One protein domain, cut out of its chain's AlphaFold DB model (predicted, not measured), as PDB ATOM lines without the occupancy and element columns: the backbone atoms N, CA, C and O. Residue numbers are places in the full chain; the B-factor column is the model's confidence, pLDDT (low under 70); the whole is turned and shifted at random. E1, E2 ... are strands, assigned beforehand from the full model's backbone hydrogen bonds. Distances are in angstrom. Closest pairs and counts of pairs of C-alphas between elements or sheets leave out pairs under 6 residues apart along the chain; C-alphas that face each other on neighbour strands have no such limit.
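What this domain is: This is residues 146 to 209 of the 440 residues of the protein "EF-hand domain-containing protein" of Deltaproteobacteria bacterium CG_4_9_14_3_um_filter_63_12 (UniProt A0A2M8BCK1). With little regular structure, the domain is a row of loops and small hairpins: the looped stretch 146 to 177 makes one end, followed by hairpin E1-E2 and, at the other end, hairpin E3-E4. The 64 printed residues hold no named helix and four strands, E1 to E4, in two antiparallel two-strand sheets; the class is all strand, with 16 residues in named elements. It is only just loose, close to compact, with a radius of gyration of the C-alphas of 13.1 A, and elongated, spanning 38 by 24 by 16 A.

How they stand to each other: E1, residues 178 to 181, and E2, residues 184 to 187, form an antiparallel hairpin at 138 degrees, with N 179 and O 186 2.8 A apart, within hydrogen-bond range. E3, residues 198 to 201, and E4, residues 204 to 207, form another at 134 degrees, with N 199 and O 206 2.8 A apart, within hydrogen-bond range. The closest C-alphas of E2 and E4, Gln 187 and Cys 205, are 5.3 A apart. E1 and E3 are apart.

Where its parts are: E1 begins at C-alpha 178 (42.840, 6.620, 44.336) and E4 ends at C-alpha 207 (53.051, -4.120, 45.375). From first to last C-alpha, E1 measures 9.4 A, E2 9.7 A, E3 9.1 A and E4 9.9 A.

The domain as a whole: The C-alphas farthest apart, Leu 146 and Ser 191, are 39.9 A apart. The printed part has no cut, and no link between named strands is long. The pLDDT is under 70 at residues 146 to 151 and 170 to 173.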
ATOM      1  N   LEU A 146      40.406   1.693  15.516       54.06
ATOM      2  CA  LEU A 146      40.701   0.396  16.173       54.06
ATOM      3  C   LEU A 146      40.190   0.245  17.624       54.06
ATOM      4  O   LEU A 146      40.438  -0.761  18.284       54.06
ATOM      5  N   CYS A 147      39.475   1.241  18.115       56.94
ATOM      6  CA  CYS A 147      38.753   1.278  19.354       56.94
ATOM      7  C   CYS A 147      37.383   1.910  19.046       56.94
ATOM      8  O   CYS A 147      37.287   2.972  18.426       56.94
ATOM      9  N   LYS A 148      36.298   1.241  19.446       59.06
ATOM     10  CA  LYS A 148      34.943   1.799  19.389       59.06
ATOM     11  C   LYS A 148      34.677   2.424  20.751       59.06
ATOM     12  O   LYS A 148      34.631   1.648  21.698       59.06
ATOM     13  N   PRO A 149      34.449   3.742  20.881       61.56
ATOM     14  CA  PRO A 149      34.295   4.354  22.194       61.56
ATOM     15  C   PRO A 149      33.066   3.762  22.892       61.56
ATOM     16  O   PRO A 149      31.922   4.025  22.499       61.56
ATOM     17  N   ILE A 150      33.293   2.893  23.881       58.62
ATOM     18  CA  ILE A 150      32.222   2.191  24.615       58.62
ATOM     19  C   ILE A 150      31.750   3.046  25.804       58.62
ATOM     20  O   ILE A 150      30.763   2.724  26.469       58.62
ATOM     21  N   GLY A 151      32.389   4.192  26.040       67.06
ATOM     22  CA  GLY A 151      32.034   5.093  27.119       67.06
ATOM     23  C   GLY A 151      33.035   6.223  27.290       67.06
ATOM     24  O   GLY A 151      33.700   6.632  26.347       67.06
ATOM     25  N   VAL A 152      33.060   6.760  28.508       76.50
ATOM     26  CA  VAL A 152      34.198   7.537  29.010       76.50
ATOM     27  C   VAL A 152      35.291   6.560  29.423       76.50
ATOM     28  O   VAL A 152      34.953   5.434  29.797       76.50
ATOM     29  N   GLU A 153      36.541   7.009  29.418       80.88
ATOM     30  CA  GLU A 153      37.666   6.188  29.843       80.88
ATOM     31  C   GLU A 153      37.429   5.552  31.231       80.88
ATOM     32  O   GLU A 153      36.870   6.187  32.140       80.88
ATOM     33  N   VAL A 154      37.812   4.283  31.408       84.69
ATOM     34  CA  VAL A 154      37.765   3.568  32.690       84.69
ATOM     35  C   VAL A 154      39.135   2.972  32.979       84.69
ATOM     36  O   VAL A 154      39.791   2.468  32.088       84.69
ATOM     37  N   CYS A 155      39.550   2.990  34.249       85.69
ATOM     38  CA  CYS A 155      40.798   2.366  34.688       85.69
ATOM     39  C   CYS A 155      40.714   0.833  34.580       85.69
ATOM     40  O   CYS A 155      40.286   0.175  35.533       85.69
ATOM     41  N   ASN A 156      41.047   0.281  33.417       79.81
ATOM     42  CA  ASN A 156      40.961  -1.149  33.115       79.81
ATOM     43  C   ASN A 156      42.148  -1.655  32.265       79.81
ATOM     44  O   ASN A 156      42.208  -2.847  31.955       79.81
ATOM     45  N   GLY A 157      43.101  -0.779  31.922       78.94
ATOM     46  CA  GLY A 157      44.268  -1.110  31.106       78.94
ATOM     47  C   GLY A 157      43.980  -1.124  29.604       78.94
ATOM     48  O   GLY A 157      44.825  -1.585  28.834       78.94
ATOM     49  N   LEU A 158      42.805  -0.643  29.194       81.44
ATOM     50  CA  LEU A 158      42.353  -0.473  27.818       81.44
ATOM     51  C   LEU A 158      42.118   1.019  27.543       81.44
ATOM     52  O   LEU A 158      41.911   1.804  28.458       81.44
ATOM     53  N   ASP A 159      42.179   1.385  26.267       76.88
ATOM     54  CA  ASP A 159      41.744   2.690  25.767       76.88
ATOM     55  C   ASP A 159      40.248   2.543  25.438       76.88
ATOM     56  O   ASP A 159      39.911   1.857  24.475       76.88
ATOM     57  N   ASP A 160      39.352   3.027  26.300       78.62
ATOM     58  CA  ASP A 160      37.893   2.844  26.202       78.62
ATOM     59  C   ASP A 160      37.204   3.996  25.442       78.62
ATOM     60  O   ASP A 160      36.094   3.808  24.917       78.62
ATOM     61  N   ASP A 161      37.816   5.185  25.410       78.06
ATOM     62  CA  ASP A 161      37.351   6.381  24.696       78.06
ATOM     63  C   ASP A 161      38.120   6.687  23.398       78.06
ATOM     64  O   ASP A 161      37.687   7.535  22.603       78.06
ATOM     65  N   CYS A 162      39.144   5.881  23.118       75.81
ATOM     66  CA  CYS A 162      39.847   5.776  21.846       75.81
ATOM     67  C   CYS A 162      40.660   7.017  21.483       75.81
ATOM     68  O   CYS A 162      40.850   7.318  20.298       75.81
ATOM     69  N   ASP A 163      41.121   7.770  22.478       80.00
ATOM     70  CA  ASP A 163      41.908   8.979  22.254       80.00
ATOM     71  C   ASP A 163      43.412   8.706  22.040       80.00
ATOM     72  O   ASP A 163      44.180   9.623  21.710       80.00
ATOM     73  N   GLY A 164      43.825   7.438  22.148       74.12
ATOM     74  CA  GLY A 164      45.196   6.971  21.982       74.12
ATOM     75  C   GLY A 164      46.016   6.980  23.273       74.12
ATOM     76  O   GLY A 164      47.236   6.776  23.210       74.12
ATOM     77  N   VAL A 165      45.393   7.236  24.426       79.25
ATOM     78  CA  VAL A 165      46.036   7.246  25.739       79.25
ATOM     79  C   VAL A 165      45.264   6.353  26.710       79.25
ATOM     80  O   VAL A 165      44.324   6.791  27.353       79.25
ATOM     81  N   VAL A 166      45.764   5.127  26.897       78.44
ATOM     82  CA  VAL A 166      45.210   4.152  27.853       78.44
ATOM     83  C   VAL A 166      45.104   4.737  29.263       78.44
ATOM     84  O   VAL A 166      46.098   5.235  29.807       78.44
ATOM     85  N   ASP A 167      43.926   4.583  29.866       77.06
ATOM     86  CA  ASP A 167      43.605   4.957  31.240       77.06
ATOM     87  C   ASP A 167      43.884   6.448  31.550       77.06
ATOM     88  O   ASP A 167      44.272   6.811  32.669       77.06
ATOM     89  N   ASN A 168      43.674   7.351  30.587       78.06
ATOM     90  CA  ASN A 168      43.804   8.810  30.755       78.06
ATOM     91  C   ASN A 168      42.682   9.449  31.614       78.06
ATOM     92  O   ASN A 168      42.425  10.654  31.532       78.06
ATOM     93  N   VAL A 169      42.024   8.651  32.456       70.19
ATOM     94  CA  VAL A 169      40.915   9.063  33.315       70.19
ATOM     95  C   VAL A 169      41.314  10.144  34.316       70.19
ATOM     96  O   VAL A 169      42.352  10.077  34.979       70.19
ATOM     97  N   ASP A 170      40.410  11.102  34.533       59.78
ATOM     98  CA  ASP A 170      40.469  11.960  35.714       59.78
ATOM     99  C   ASP A 170      40.280  11.098  36.981       59.78
ATOM    100  O   ASP A 170      39.450  10.184  37.020       59.78
ATOM    101  N   ALA A 171      41.004  11.427  38.059       57.59
ATOM    102  CA  ALA A 171      41.006  10.737  39.365       57.59
ATOM    103  C   ALA A 171      39.611  10.524  40.016       57.59
ATOM    104  O   ALA A 171      39.473   9.882  41.055       57.59
ATOM    105  N   GLU A 172      38.557  11.070  39.415       60.38
ATOM    106  CA  GLU A 172      37.173  10.995  39.865       60.38
ATOM    107  C   GLU A 172      36.520   9.621  39.590       60.38
ATOM    108  O   GLU A 172      35.590   9.254  40.310       60.38
ATOM    109  N   LEU A 173      37.043   8.816  38.648       69.81
ATOM    110  CA  LEU A 173      36.541   7.461  38.342       69.81
ATOM    111  C   LEU A 173      36.966   6.392  39.357       69.81
ATOM    112  O   LEU A 173      36.148   5.560  39.749       69.81
ATOM    113  N   CYS A 174      38.211   6.437  39.838       76.56
ATOM    114  CA  CYS A 174      38.659   5.547  40.911       76.56
ATOM    115  C   CYS A 174      38.093   5.957  42.282       76.56
ATOM    116  O   CYS A 174      38.046   5.141  43.200       76.56
ATOM    117  N   GLY A 175      37.620   7.199  42.420       78.31
ATOM    118  CA  GLY A 175      37.138   7.772  43.672       78.31
ATOM    119  C   GLY A 175      38.235   8.502  44.456       78.31
ATOM    120  O   GLY A 175      39.426   8.387  44.186       78.31
ATOM    121  N   ALA A 176      37.827   9.293  45.453       79.31
ATOM    122  CA  ALA A 176      38.742  10.179  46.174       79.31
ATOM    123  C   ALA A 176      39.886   9.418  46.879       79.31
ATOM    124  O   ALA A 176      39.636   8.581  47.747       79.31
ATOM    125  N   GLY A 177      41.133   9.791  46.564       79.56
ATOM    126  CA  GLY A 177      42.351   9.210  47.143       79.56
ATOM    127  C   GLY A 177      42.875   7.969  46.413       79.56
ATOM    128  O   GLY A 177      43.701   7.246  46.976       79.56
ATOM    129  N   LEU A 178      42.390   7.706  45.198       86.06
ATOM    130  CA  LEU A 178      42.840   6.620  44.336       86.06
ATOM    131  C   LEU A 178      43.335   7.187  42.997       86.06
ATOM    132  O   LEU A 178      42.718   8.090  42.438       86.06
ATOM    133  N   ALA A 179      44.433   6.635  42.490       86.00
ATOM    134  CA  ALA A 179      45.007   6.936  41.183       86.00
ATOM    135  C   ALA A 179      44.940   5.688  40.299       86.00
ATOM    136  O   ALA A 179      45.143   4.573  40.788       86.00
ATOM    137  N   CYS A 180      44.674   5.873  39.008       84.31
ATOM    138  CA  CYS A 180      44.754   4.777  38.053       84.31
ATOM    139  C   CYS A 180      46.217   4.497  37.697       84.31
ATOM    140  O   CYS A 180      46.934   5.401  37.269       84.31
ATOM    141  N   VAL A 181      46.671   3.259  37.907       84.56
ATOM    142  CA  VAL A 181      48.019   2.819  37.533       84.56
ATOM    143  C   VAL A 181      47.943   1.429  36.918       84.56
ATOM    144  O   VAL A 181      47.602   0.473  37.609       84.56
ATOM    145  N   HIS A 182      48.310   1.324  35.637       77.94
ATOM    146  CA  HIS A 182      48.332   0.071  34.867       77.94
ATOM    147  C   HIS A 182      46.999  -0.706  34.926       77.94
ATOM    148  O   HIS A 182      47.005  -1.902  35.209       77.94
ATOM    149  N   GLY A 183      45.864  -0.030  34.725       79.81
ATOM    150  CA  GLY A 183      44.538  -0.651  34.776       79.81
ATOM    151  C   GLY A 183      43.990  -0.969  36.168       79.81
ATOM    152  O   GLY A 183      42.911  -1.543  36.273       79.81
ATOM    153  N   ASP A 184      44.687  -0.582  37.243       85.69
ATOM    154  CA  ASP A 184      44.217  -0.753  38.617       85.69
ATOM    155  C   ASP A 184      44.037   0.590  39.342       85.69
ATOM    156  O   ASP A 184      44.957   1.407  39.438       85.69
ATOM    157  N   CYS A 185      42.884   0.776  39.989       87.69
ATOM    158  CA  CYS A 185      42.679   1.869  40.941       87.69
ATOM    159  C   CYS A 185      43.452   1.603  42.246       87.69
ATOM    160  O   CYS A 185      43.046   0.791  43.087       87.69
ATOM    161  N   ARG A 186      44.569   2.310  42.438       87.62
ATOM    162  CA  ARG A 186      45.497   2.141  43.567       87.62
ATOM    163  C   ARG A 186      45.471   3.342  44.506       87.62
ATOM    164  O   ARG A 186      45.246   4.469  44.085       87.62
ATOM    165  N   GLN A 187      45.710   3.107  45.798       89.50
ATOM    166  CA  GLN A 187      45.721   4.165  46.815       89.50
ATOM    167  C   GLN A 187      46.838   5.172  46.552       89.50
ATOM    168  O   GLN A 187      48.003   4.799  46.435       89.50
ATOM    169  N   GLU A 188      46.492   6.456  46.525       89.00
ATOM    170  CA  GLU A 188      47.486   7.517  46.620       89.00
ATOM    171  C   GLU A 188      48.091   7.526  48.022       89.00
ATOM    172  O   GLU A 188      47.402   7.417  49.041       89.00
ATOM    173  N   CYS A 189      49.398   7.704  48.100       88.69
ATOM    174  CA  CYS A 189      50.128   7.642  49.347       88.69
ATOM    175  C   CYS A 189      51.196   8.722  49.417       88.69
ATOM    176  O   CYS A 189      51.735   9.204  48.428       88.69
ATOM    177  N   ARG A 190      51.556   9.088  50.647       84.44
ATOM    178  CA  ARG A 190      52.748   9.906  50.908       84.44
ATOM    179  C   ARG A 190      53.904   9.093  51.479       84.44
ATOM    180  O   ARG A 190      55.062   9.431  51.266       84.44
ATOM    181  N   SER A 191      53.583   8.072  52.265       80.12
ATOM    182  CA  SER A 191      54.573   7.208  52.919       80.12
ATOM    183  C   SER A 191      54.003   5.888  53.435       80.12
ATOM    184  O   SER A 191      54.776   5.033  53.846       80.12
ATOM    185  N   LEU A 192      52.677   5.733  53.485       82.06
ATOM    186  CA  LEU A 192      52.001   4.568  54.050       82.06
ATOM    187  C   LEU A 192      50.876   4.132  53.116       82.06
ATOM    188  O   LEU A 192      50.237   4.991  52.508       82.06
ATOM    189  N   CYS A 193      50.670   2.822  53.056       85.12
ATOM    190  CA  CYS A 193      49.601   2.148  52.331       85.12
ATOM    191  C   CYS A 193      48.753   1.361  53.327       85.12
ATOM    192  O   CYS A 193      49.290   0.804  54.288       85.12
ATOM    193  N   ASP A 194      47.441   1.331  53.116       87.00
ATOM    194  CA  ASP A 194      46.503   0.672  54.028       87.00
ATOM    195  C   ASP A 194      46.486  -0.854  53.839       87.00
ATOM    196  O   ASP A 194      46.173  -1.594  54.777       87.00
ATOM    197  N   LYS A 195      46.834  -1.337  52.638       82.00
ATOM    198  CA  LYS A 195      46.908  -2.768  52.321       82.00
ATOM    199  C   LYS A 195      48.283  -3.350  52.697       82.00
ATOM    200  O   LYS A 195      49.309  -2.806  52.289       82.00
ATOM    201  N   PRO A 196      48.329  -4.478  53.431       73.31
ATOM    202  CA  PRO A 196      49.567  -5.223  53.649       73.31
ATOM    203  C   PRO A 196      50.182  -5.679  52.320       73.31
ATOM    204  O   PRO A 196      49.454  -6.083  51.416       73.31
ATOM    205  N   GLY A 197      51.513  -5.647  52.215       75.94
ATOM    206  CA  GLY A 197      52.233  -6.045  50.999       75.94
ATOM    207  C   GLY A 197      52.363  -4.945  49.939       75.94
ATOM    208  O   GLY A 197      53.012  -5.171  48.923       75.94
ATOM    209  N   GLU A 198      51.821  -3.746  50.172       84.50
ATOM    210  CA  GLU A 198      52.039  -2.569  49.324       84.50
ATOM    211  C   GLU A 198      53.034  -1.586  49.966       84.50
ATOM    212  O   GLU A 198      53.159  -1.482  51.189       84.50
ATOM    213  N   SER A 199      53.760  -0.850  49.127       84.50
ATOM    214  CA  SER A 199      54.677   0.217  49.536       84.50
ATOM    215  C   SER A 199      54.410   1.475  48.728       84.50
ATOM    216  O   SER A 199      54.033   1.406  47.558       84.50
ATOM    217  N   CYS A 200      54.627   2.629  49.355       87.00
ATOM    218  CA  CYS A 200      54.435   3.900  48.685       87.00
ATOM    219  C   CYS A 200      55.602   4.194  47.738       87.00
ATOM    220  O   CYS A 200      56.711   4.477  48.202       87.00
ATOM    221  N   GLN A 201      55.346   4.140  46.433       86.56
ATOM    222  CA  GLN A 201      56.314   4.423  45.377       86.56
ATOM    223  C   GLN A 201      55.765   5.546  44.499       86.56
ATOM    224  O   GLN A 201      54.646   5.466  44.008       86.56
ATOM    225  N   ASP A 202      56.525   6.636  44.383       85.31
ATOM    226  CA  ASP A 202      56.173   7.819  43.583       85.31
ATOM    227  C   ASP A 202      54.772   8.406  43.831       85.31
ATOM    228  O   ASP A 202      54.201   9.083  42.983       85.31
ATOM    229  N   GLY A 203      54.251   8.226  45.047       86.56
ATOM    230  CA  GLY A 203      52.953   8.763  45.450       86.56
ATOM    231  C   GLY A 203      51.788   7.786  45.305       86.56
ATOM    232  O   GLY A 203      50.664   8.158  45.637       86.56
ATOM    233  N   THR A 204      52.044   6.541  44.894       88.44
ATOM    234  CA  THR A 204      51.020   5.500  44.749       88.44
ATOM    235  C   THR A 204      51.430   4.207  45.451       88.44
ATOM    236  O   THR A 204      52.605   3.847  45.534       88.44
ATOM    237  N   CYS A 205      50.451   3.505  46.009       88.44
ATOM    238  CA  CYS A 205      50.638   2.203  46.625       88.44
ATOM    239  C   CYS A 205      50.776   1.129  45.552       88.44
ATOM    240  O   CYS A 205      49.797   0.743  44.912       88.44
ATOM    241  N   LEU A 206      52.005   0.655  45.371       86.19
ATOM    242  CA  LEU A 206      52.335  -0.452  44.482       86.19
ATOM    243  C   LEU A 206      52.694  -1.690  45.307       86.19
ATOM    244  O   LEU A 206      53.171  -1.536  46.442       86.19
ATOM    245  N   PRO A 207      52.518  -2.910  44.761       83.19
ATOM    246  CA  PRO A 207      53.051  -4.120  45.375       83.19
ATOM    247  C   PRO A 207      54.517  -3.908  45.769       83.19
ATOM    248  O   PRO A 207      55.357  -3.549  44.942       83.19
ATOM    249  N   ALA A 208      54.817  -4.041  47.060       81.62
ATOM    250  CA  ALA A 208      56.180  -3.901  47.540       81.62
ATOM    251  C   ALA A 208      57.000  -5.089  47.024       81.62
ATOM    252  O   ALA A 208      56.482  -6.203  47.019       81.62
ATOM    253  N   PRO A 209      58.274  -4.913  46.652       82.69
ATOM    254  CA  PRO A 209      59.135  -6.063  46.451       82.69
ATOM    255  C   PRO A 209      59.270  -6.833  47.773       82.69
ATOM    256  O   PRO A 209      59.366  -6.234  48.853       82.69
TER     257      PRO A 209